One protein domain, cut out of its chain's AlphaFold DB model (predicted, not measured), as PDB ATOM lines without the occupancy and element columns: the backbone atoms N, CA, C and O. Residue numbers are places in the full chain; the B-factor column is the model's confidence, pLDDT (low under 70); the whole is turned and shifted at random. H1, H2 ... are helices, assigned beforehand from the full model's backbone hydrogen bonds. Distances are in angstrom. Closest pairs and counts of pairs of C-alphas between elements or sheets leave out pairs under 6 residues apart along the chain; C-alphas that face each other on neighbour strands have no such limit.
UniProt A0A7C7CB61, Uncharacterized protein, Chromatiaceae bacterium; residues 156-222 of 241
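This is residues 156 to 222 of the 241 residues of an uncharacterized protein of Chromatiaceae bacterium (UniProt A0A7C7CB61). One long helix, H1, makes the spine, and three shorter helices are set along it: H2 beside the second half of H1, H3 crossing H1 at about a right angle past its middle, and H4 crosswise near its beginning. H2 and H3 are apart, with the link of residues 191 to 195 running between them, while H3 and H4 come close to each other. The printed part has 67 residues with four named helices, in the order H1, H2, H3, H4, and no named strand; its class is all helix. It is compact and rounded, with a radius of gyration of the C-alphas of 11.5 A and spans of 30 by 25 by 20 A.

H1, residues 158 to 173, is the longest helix, with 16 residues and 22.4 A from first to last C-alpha; it begins at C-alpha 158 (13.078, 26.027, -0.962) and ends at C-alpha 173 (26.327, 10.776, 8.757). H3, residues 196 to 206, measures 15.1 A. H2, residues 184 to 190, measures 9.7 A. H4, residues 215 to 221, measures 10.2 A and ends at C-alpha 221 (22.578, 30.997, 2.714).

H1 is the hub and touches the three other helices, each with a part of its length alone; the helix packing is mostly crossed, with none of these three pairs at a shallow tilt. H2 touches residues 167 to 173 of H1; the closest C-alphas, those of Cys 171 and Ala 187, are 5.8 A apart. H1 and H2 run the same way at a steep tilt of 36 degrees, only just past shallow. H3 touches residues 165 to 169 of H1, and the closest C-alphas, those of Phe 166 and Leu 203, are 7.0 A apart. The lines of H1 and H3 are about perpendicular, at 88 degrees. H4 only just touches H1, with 3 pairs of C-alphas within 8 A, at residues 159 to 162 of H1; the closest C-alphas, those of Gln 159 and Phe 218, are 6.6 A apart. H1 and H4 are about perpendicular, at 86 degrees. H3 and H4 are close but not clearly touching, the closest C-alphas being those of Trp 200 and Glu 215, 6.8 A apart. H2 is apart from both H3 and H4. In H1, H2, H3 and H4 every O i to N i+4 pair is within hydrogen-bond range.

The two C-alphas farthest apart, those of Gly 180 and Ser 213, are 32.0 A from each other. The printed part has no cut. The link from H2 to H3 is tight, and those from H1 to H2 and from H3 to H4 are short. The mean pLDDT of the printed part is 79.8; residue 156, residue 175, residues 177 to 182 and residues 207 to 208 are under 70.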
ATOM      1  N   PRO A 156       6.664  26.522   3.131       56.41
ATOM      2  CA  PRO A 156       8.097  26.473   3.386       56.41
ATOM      3  C   PRO A 156       8.858  26.806   2.102       56.41
ATOM      4  O   PRO A 156       8.593  26.252   1.031       56.41
ATOM      5  N   ASN A 157       9.778  27.766   2.188       75.25
ATOM      6  CA  ASN A 157      10.581  28.164   1.043       75.25
ATOM      7  C   ASN A 157      11.632  27.077   0.737       75.25
ATOM      8  O   ASN A 157      12.008  26.270   1.593       75.25
ATOM      9  N   LYS A 158      12.135  27.056  -0.500       78.00
ATOM     10  CA  LYS A 158      13.078  26.027  -0.962       78.00
ATOM     11  C   LYS A 158      14.347  25.929  -0.098       78.00
ATOM     12  O   LYS A 158      14.907  24.845   0.024       78.00
ATOM     13  N   GLN A 159      14.800  27.036   0.497       83.88
ATOM     14  CA  GLN A 159      15.971  27.058   1.379       83.88
ATOM     15  C   GLN A 159      15.683  26.328   2.694       83.88
ATOM     16  O   GLN A 159      16.436  25.429   3.050       83.88
ATOM     17  N   SER A 160      14.566  26.639   3.358       74.12
ATOM     18  CA  SER A 160      14.161  25.971   4.604       74.12
ATOM     19  C   SER A 160      14.010  24.456   4.437       74.12
ATOM     20  O   SER A 160      14.477  23.694   5.279       74.12
ATOM     21  N   GLN A 161      13.469  24.004   3.300       72.56
ATOM     22  CA  GLN A 161      13.380  22.575   2.983       72.56
ATOM     23  C   GLN A 161      14.767  21.932   2.840       72.56
ATOM     24  O   GLN A 161      15.020  20.858   3.382       72.56
ATOM     25  N   ARG A 162      15.694  22.591   2.132       80.50
ATOM     26  CA  ARG A 162      17.067  22.088   1.967       80.50
ATOM     27  C   ARG A 162      17.833  22.054   3.278       80.50
ATOM     28  O   ARG A 162      18.579  21.112   3.511       80.50
ATOM     29  N   GLU A 163      17.648  23.059   4.125       83.19
ATOM     30  CA  GLU A 163      18.241  23.116   5.458       83.19
ATOM     31  C   GLU A 163      17.727  21.995   6.358       83.19
ATOM     32  O   GLU A 163      18.526  21.371   7.052       83.19
ATOM     33  N   GLY A 164      16.429  21.685   6.297       73.94
ATOM     34  CA  GLY A 164      15.853  20.516   6.964       73.94
ATOM     35  C   GLY A 164      16.541  19.220   6.533       73.94
ATOM     36  O   GLY A 164      17.056  18.486   7.373       73.94
ATOM     37  N   ILE A 165      16.654  18.984   5.219       74.94
ATOM     38  CA  ILE A 165      17.328  17.784   4.692       74.94
ATOM     39  C   ILE A 165      18.814  17.758   5.069       74.94
ATOM     40  O   ILE A 165      19.321  16.711   5.457       74.94
ATOM     41  N   PHE A 166      19.511  18.893   5.016       83.31
ATOM     42  CA  PHE A 166      20.915  18.979   5.413       83.31
ATOM     43  C   PHE A 166      21.135  18.640   6.891       83.31
ATOM     44  O   PHE A 166      22.061  17.900   7.212       83.31
ATOM     45  N   ARG A 167      20.275  19.136   7.790       80.00
ATOM     46  CA  ARG A 167      20.313  18.811   9.227       80.00
ATOM     47  C   ARG A 167      20.115  17.320   9.473       80.00
ATOM     48  O   ARG A 167      20.846  16.727  10.258       80.00
ATOM     49  N   THR A 168      19.141  16.728   8.792       70.00
ATOM     50  CA  THR A 168      18.890  15.286   8.844       70.00
ATOM     51  C   THR A 168      20.106  14.510   8.357       70.00
ATOM     52  O   THR A 168      20.623  13.656   9.075       70.00
ATOM     53  N   TRP A 169      20.608  14.850   7.171       83.94
ATOM     54  CA  TRP A 169      21.766  14.204   6.569       83.94
ATOM     55  C   TRP A 169      22.990  14.269   7.491       83.94
ATOM     56  O   TRP A 169      23.538  13.226   7.833       83.94
ATOM     57  N   ILE A 170      23.363  15.452   7.992       84.25
ATOM     58  CA  ILE A 170      24.594  15.616   8.780       84.25
ATOM     59  C   ILE A 170      24.549  14.879  10.122       84.25
ATOM     60  O   ILE A 170      25.542  14.278  10.525       84.25
ATOM     61  N   CYS A 171      23.403  14.883  10.810       77.44
ATOM     62  CA  CYS A 171      23.239  14.129  12.054       77.44
ATOM     63  C   CYS A 171      23.290  12.622  11.803       77.44
ATOM     64  O   CYS A 171      23.839  11.880  12.616       77.44
ATOM     65  N   THR A 172      22.771  12.179  10.657       71.31
ATOM     66  CA  THR A 172      22.808  10.767  10.281       71.31
ATOM     67  C   THR A 172      24.211  10.321   9.916       71.31
ATOM     68  O   THR A 172      24.647   9.274  10.379       71.31
ATOM     69  N   GLU A 173      24.925  11.072   9.078       77.62
ATOM     70  CA  GLU A 173      26.327  10.776   8.757       77.62
ATOM     71  C   GLU A 173      27.173  10.741  10.033       77.62
ATOM     72  O   GLU A 173      28.063   9.913  10.184       77.62
ATOM     73  N   ALA A 174      26.854  11.598  11.006       78.25
ATOM     74  CA  ALA A 174      27.556  11.634  12.278       78.25
ATOM     75  C   ALA A 174      27.160  10.499  13.236       78.25
ATOM     76  O   ALA A 174      27.795  10.366  14.284       78.25
ATOM     77  N   GLY A 175      26.112   9.722  12.949       68.56
ATOM     78  CA  GLY A 175      25.534   8.772  13.900       68.56
ATOM     79  C   GLY A 175      25.169   9.456  15.220       68.56
ATOM     80  O   GLY A 175      25.659   9.083  16.284       68.56
ATOM     81  N   ILE A 176      24.432  10.571  15.158       70.06
ATOM     82  CA  ILE A 176      23.996  11.335  16.334       70.06
ATOM     83  C   ILE A 176      22.474  11.476  16.308       70.06
ATOM     84  O   ILE A 176      21.885  11.876  15.305       70.06
ATOM     85  N   SER A 177      21.831  11.193  17.443       57.31
ATOM     86  CA  SER A 177      20.391  11.410  17.608       57.31
ATOM     87  C   SER A 177      20.057  12.899  17.738       57.31
ATOM     88  O   SER A 177      20.665  13.625  18.527       57.31
ATOM     89  N   TYR A 178      19.030  13.342  17.010       53.06
ATOM     90  CA  TYR A 178      18.563  14.729  17.033       53.06
ATOM     91  C   TYR A 178      17.906  15.140  18.368       53.06
ATOM     92  O   TYR A 178      17.876  16.325  18.704       53.06
ATOM     93  N   ALA A 179      17.446  14.171  19.171       45.84
ATOM     94  CA  ALA A 179      16.741  14.398  20.440       45.84
ATOM     95  C   ALA A 179      17.575  15.170  21.488       45.84
ATOM     96  O   ALA A 179      17.023  15.800  22.387       45.84
ATOM     97  N   GLY A 180      18.906  15.185  21.348       46.06
ATOM     98  CA  GLY A 180      19.813  15.934  22.222       46.06
ATOM     99  C   GLY A 180      20.069  17.392  21.820       46.06
ATOM    100  O   GLY A 180      20.899  18.030  22.460       46.06
ATOM    101  N   LYS A 181      19.426  17.920  20.762       56.06
ATOM    102  CA  LYS A 181      19.851  19.160  20.071       56.06
ATOM    103  C   LYS A 181      21.364  19.156  19.788       56.06
ATOM    104  O   LYS A 181      22.077  20.050  20.253       56.06
ATOM    105  N   PRO A 182      21.879  18.147  19.070       63.50
ATOM    106  CA  PRO A 182      23.309  18.049  18.833       63.50
ATOM    107  C   PRO A 182      23.813  19.286  18.086       63.50
ATOM    108  O   PRO A 182      23.145  19.809  17.189       63.50
ATOM    109  N   SER A 183      25.004  19.760  18.452       81.81
ATOM    110  CA  SER A 183      25.661  20.828  17.708       81.81
ATOM    111  C   SER A 183      25.938  20.332  16.289       81.81
ATOM    112  O   SER A 183      26.751  19.430  16.083       81.81
ATOM    113  N   LEU A 184      25.276  20.923  15.291       85.75
ATOM    114  CA  LEU A 184      25.489  20.572  13.881       85.75
ATOM    115  C   LEU A 184      26.954  20.775  13.473       85.75
ATOM    116  O   LEU A 184      27.474  20.035  12.643       85.75
ATOM    117  N   GLN A 185      27.650  21.726  14.104       90.38
ATOM    118  CA  GLN A 185      29.079  21.932  13.898       90.38
ATOM    119  C   GLN A 185      29.919  20.763  14.435       90.38
ATOM    120  O   GLN A 185      30.959  20.439  13.865       90.38
ATOM    121  N   GLU A 186      29.506  20.127  15.531       87.00
ATOM    122  CA  GLU A 186      30.173  18.927  16.049       87.00
ATOM    123  C   GLU A 186      29.875  17.711  15.178       87.00
ATOM    124  O   GLU A 186      30.804  16.973  14.855       87.00
ATOM    125  N   ALA A 187      28.631  17.559  14.712       85.69
ATOM    126  CA  ALA A 187      28.268  16.543  13.725       85.69
ATOM    127  C   ALA A 187      29.123  16.685  12.456       85.69
ATOM    128  O   ALA A 187      29.758  15.725  12.030       85.69
ATOM    129  N   TYR A 188      29.255  17.908  11.931       91.69
ATOM    130  CA  TYR A 188      30.121  18.227  10.794       91.69
ATOM    131  C   TYR A 188      31.585  17.832  11.021       91.69
ATOM    132  O   TYR A 188      32.233  17.259  10.145       91.69
ATOM    133  N   LYS A 189      32.122  18.128  12.212       89.12
ATOM    134  CA  LYS A 189      33.488  17.738  12.585       89.12
ATOM    135  C   LYS A 189      33.636  16.219  12.678       89.12
ATOM    136  O   LYS A 189      34.670  15.711  12.253       89.12
ATOM    137  N   LYS A 190      32.633  15.518  13.215       86.56
ATOM    138  CA  LYS A 190      32.638  14.060  13.408       86.56
ATOM    139  C   LYS A 190      32.675  13.306  12.079       86.56
ATOM    140  O   LYS A 190      33.371  12.306  11.987       86.56
ATOM    141  N   ILE A 191      32.017  13.830  11.046       86.38
ATOM    142  CA  ILE A 191      31.972  13.219   9.704       86.38
ATOM    143  C   ILE A 191      33.170  13.584   8.817       86.38
ATOM    144  O   ILE A 191      33.107  13.455   7.600       86.38
ATOM    145  N   GLY A 192      34.255  14.099   9.401       87.75
ATOM    146  CA  GLY A 192      35.482  14.403   8.661       87.75
ATOM    147  C   GLY A 192      35.490  15.747   7.929       87.75
ATOM    148  O   GLY A 192      36.393  15.985   7.136       87.75
ATOM    149  N   ARG A 193      34.548  16.658   8.226       90.88
ATOM    150  CA  ARG A 193      34.468  18.011   7.635       90.88
ATOM    151  C   ARG A 193      34.428  18.006   6.093       90.88
ATOM    152  O   ARG A 193      35.263  18.666   5.471       90.88
ATOM    153  N   PRO A 194      33.461  17.313   5.465       90.06
ATOM    154  CA  PRO A 194      33.353  17.269   4.012       90.06
ATOM    155  C   PRO A 194      33.226  18.673   3.412       90.06
ATOM    156  O   PRO A 194      32.681  19.605   4.017       90.06
ATOM    157  N   THR A 195      33.738  18.827   2.201       92.31
ATOM    158  CA  THR A 195      33.680  20.063   1.424       92.31
ATOM    159  C   THR A 195      32.266  20.325   0.899       92.31
ATOM    160  O   THR A 195      31.433  19.422   0.817       92.31
ATOM    161  N   GLN A 196      31.977  21.571   0.505       93.19
ATOM    162  CA  GLN A 196      30.678  21.928  -0.081       93.19
ATOM    163  C   GLN A 196      30.288  21.029  -1.276       93.19
ATOM    164  O   GLN A 196      29.173  20.503  -1.259       93.19
ATOM    165  N   PRO A 197      31.177  20.744  -2.254       92.75
ATOM    166  CA  PRO A 197      30.836  19.849  -3.362       92.75
ATOM    167  C   PRO A 197      30.514  18.413  -2.925       92.75
ATOM    168  O   PRO A 197      29.628  17.779  -3.495       92.75
ATOM    169  N   GLU A 198      31.212  17.882  -1.918       89.06
ATOM    170  CA  GLU A 198      30.949  16.535  -1.388       89.06
ATOM    171  C   GLU A 198      29.588  16.473  -0.700       89.06
ATOM    172  O   GLU A 198      28.780  15.599  -1.016       89.06
ATOM    173  N   VAL A 199      29.297  17.453   0.161       91.94
ATOM    174  CA  VAL A 199      27.982  17.596   0.797       91.94
ATOM    175  C   VAL A 199      26.886  17.677  -0.260       91.94
ATOM    176  O   VAL A 199      25.878  16.984  -0.153       91.94
ATOM    177  N   TRP A 200      27.065  18.495  -1.299       92.25
ATOM    178  CA  TRP A 200      26.046  18.668  -2.331       92.25
ATOM    179  C   TRP A 200      25.739  17.369  -3.075       92.25
ATOM    180  O   TRP A 200      24.566  17.033  -3.242       92.25
ATOM    181  N   ARG A 201      26.769  16.602  -3.461       85.19
ATOM    182  CA  ARG A 201      26.585  15.288  -4.097       85.19
ATOM    183  C   ARG A 201      25.828  14.323  -3.189       85.19
ATOM    184  O   ARG A 201      24.919  13.645  -3.662       85.19
ATOM    185  N   SER A 202      26.141  14.292  -1.895       81.62
ATOM    186  CA  SER A 202      25.413  13.451  -0.938       81.62
ATOM    187  C   SER A 202      23.951  13.884  -0.803       81.62
ATOM    188  O   SER A 202      23.049  13.056  -0.892       81.62
ATOM    189  N   LEU A 203      23.675  15.187  -0.703       82.06
ATOM    190  CA  LEU A 203      22.302  15.701  -0.648       82.06
ATOM    191  C   LEU A 203      21.515  15.445  -1.945       82.06
ATOM    192  O   LEU A 203      20.303  15.252  -1.891       82.06
ATOM    193  N   GLN A 204      22.178  15.398  -3.104       79.06
ATOM    194  CA  GLN A 204      21.558  14.997  -4.369       79.06
ATOM    195  C   GLN A 204      21.130  13.531  -4.378       79.06
ATOM    196  O   GLN A 204      20.074  13.232  -4.928       79.06
ATOM    197  N   LYS A 205      21.885  12.633  -3.733       75.12
ATOM    198  CA  LYS A 205      21.438  11.250  -3.504       75.12
ATOM    199  C   LYS A 205      20.235  11.211  -2.556       75.12
ATOM    200  O   LYS A 205      19.267  10.501  -2.815       75.12
ATOM    201  N   VAL A 206      20.265  12.036  -1.504       71.31
ATOM    202  CA  VAL A 206      19.190  12.113  -0.502       71.31
ATOM    203  C   VAL A 206      17.915  12.742  -1.050       71.31
ATOM    204  O   VAL A 206      16.852  12.325  -0.629       71.31
ATOM    205  N   ASN A 207      17.948  13.720  -1.959       67.88
ATOM    206  CA  ASN A 207      16.752  14.245  -2.632       67.88
ATOM    207  C   ASN A 207      17.113  14.864  -4.002       67.88
ATOM    208  O   ASN A 207      17.371  16.073  -4.099       67.88
ATOM    209  N   PRO A 208      17.089  14.065  -5.088       68.06
ATOM    210  CA  PRO A 208      17.544  14.509  -6.407       68.06
ATOM    211  C   PRO A 208      16.778  15.721  -6.944       68.06
ATOM    212  O   PRO A 208      17.354  16.605  -7.576       68.06
ATOM    213  N   ILE A 209      15.472  15.800  -6.669       73.06
ATOM    214  CA  ILE A 209      14.600  16.868  -7.176       73.06
ATOM    215  C   ILE A 209      14.927  18.197  -6.487       73.06
ATOM    216  O   ILE A 209      15.083  19.228  -7.153       73.06
ATOM    217  N   LEU A 210      15.056  18.190  -5.157       77.75
ATOM    218  CA  LEU A 210      15.287  19.407  -4.384       77.75
ATOM    219  C   LEU A 210      16.706  19.956  -4.589       77.75
ATOM    220  O   LEU A 210      16.887  21.182  -4.603       77.75
ATOM    221  N   PHE A 211      17.686  19.075  -4.813       84.94
ATOM    222  CA  PHE A 211      19.108  19.402  -4.973       84.94
ATOM    223  C   PHE A 211      19.613  19.338  -6.429       84.94
ATOM    224  O   PHE A 211      20.813  19.435  -6.675       84.94
ATOM    225  N   LYS A 212      18.728  19.285  -7.436       84.56
ATOM    226  CA  LYS A 212      19.151  19.270  -8.855       84.56
ATOM    227  C   LYS A 212      19.940  20.513  -9.299       84.56
ATOM    228  O   LYS A 212      20.670  20.464 -10.279       84.56
ATOM    229  N   SER A 213      19.729  21.657  -8.647       88.81
ATOM    230  CA  SER A 213      20.322  22.946  -9.031       88.81
ATOM    231  C   SER A 213      20.423  23.907  -7.849       88.81
ATOM    232  O   SER A 213      19.756  23.712  -6.840       88.81
ATOM    233  N   GLY A 214      21.194  24.990  -7.967       90.75
ATOM    234  CA  GLY A 214      21.259  26.041  -6.940       90.75
ATOM    235  C   GLY A 214      22.148  25.700  -5.743       90.75
ATOM    236  O   GLY A 214      21.789  26.059  -4.622       90.75
ATOM    237  N   GLU A 215      23.261  25.012  -6.002       92.44
ATOM    238  CA  GLU A 215      24.321  24.665  -5.046       92.44
ATOM    239  C   GLU A 215      24.905  25.904  -4.362       92.44
ATOM    240  O   GLU A 215      24.788  26.066  -3.150       92.44
ATOM    241  N   GLN A 216      25.437  26.839  -5.156       89.25
ATOM    242  CA  GLN A 216      26.043  28.070  -4.641       89.25
ATOM    243  C   GLN A 216      25.067  28.883  -3.784       89.25
ATOM    244  O   GLN A 216      25.426  29.357  -2.709       89.25
ATOM    245  N   SER A 217      23.812  29.022  -4.229       88.44
ATOM    246  CA  SER A 217      22.786  29.754  -3.476       88.44
ATOM    247  C   SER A 217      22.471  29.097  -2.137       88.44
ATOM    248  O   SER A 217      22.257  29.810  -1.161       88.44
ATOM    249  N   PHE A 218      22.443  27.762  -2.090       91.38
ATOM    250  CA  PHE A 218      22.204  27.025  -0.855       91.38
ATOM    251  C   PHE A 218      23.337  27.247   0.144       91.38
ATOM    252  O   PHE A 218      23.065  27.703   1.250       91.38
ATOM    253  N   PHE A 219      24.595  27.008  -0.245       92.50
ATOM    254  CA  PHE A 219      25.732  27.157   0.670       92.50
ATOM    255  C   PHE A 219      25.994  28.600   1.088       92.50
ATOM    256  O   PHE A 219      26.391  28.834   2.222       92.50
ATOM    257  N   ARG A 220      25.710  29.578   0.220       88.50
ATOM    258  CA  ARG A 220      25.785  31.000   0.584       88.50
ATOM    259  C   ARG A 220      24.800  31.376   1.696       88.50
ATOM    260  O   ARG A 220      25.078  32.286   2.465       88.50
ATOM    261  N   LEU A 221      23.638  30.727   1.736       86.88
ATOM    262  CA  LEU A 221      22.578  30.997   2.714       86.88
ATOM    263  C   LEU A 221      22.626  30.059   3.926       86.88
ATOM    264  O   LEU A 221      21.985  30.336   4.936       86.88
ATOM    265  N   LEU A 222      23.371  28.960   3.835       85.50
ATOM    266  CA  LEU A 222      23.465  27.957   4.881       85.50
ATOM    267  C   LEU A 222      24.280  28.501   6.062       85.50
ATOM    268  O   LEU A 222      25.503  28.564   6.014       85.50
TER     269      LEU A 222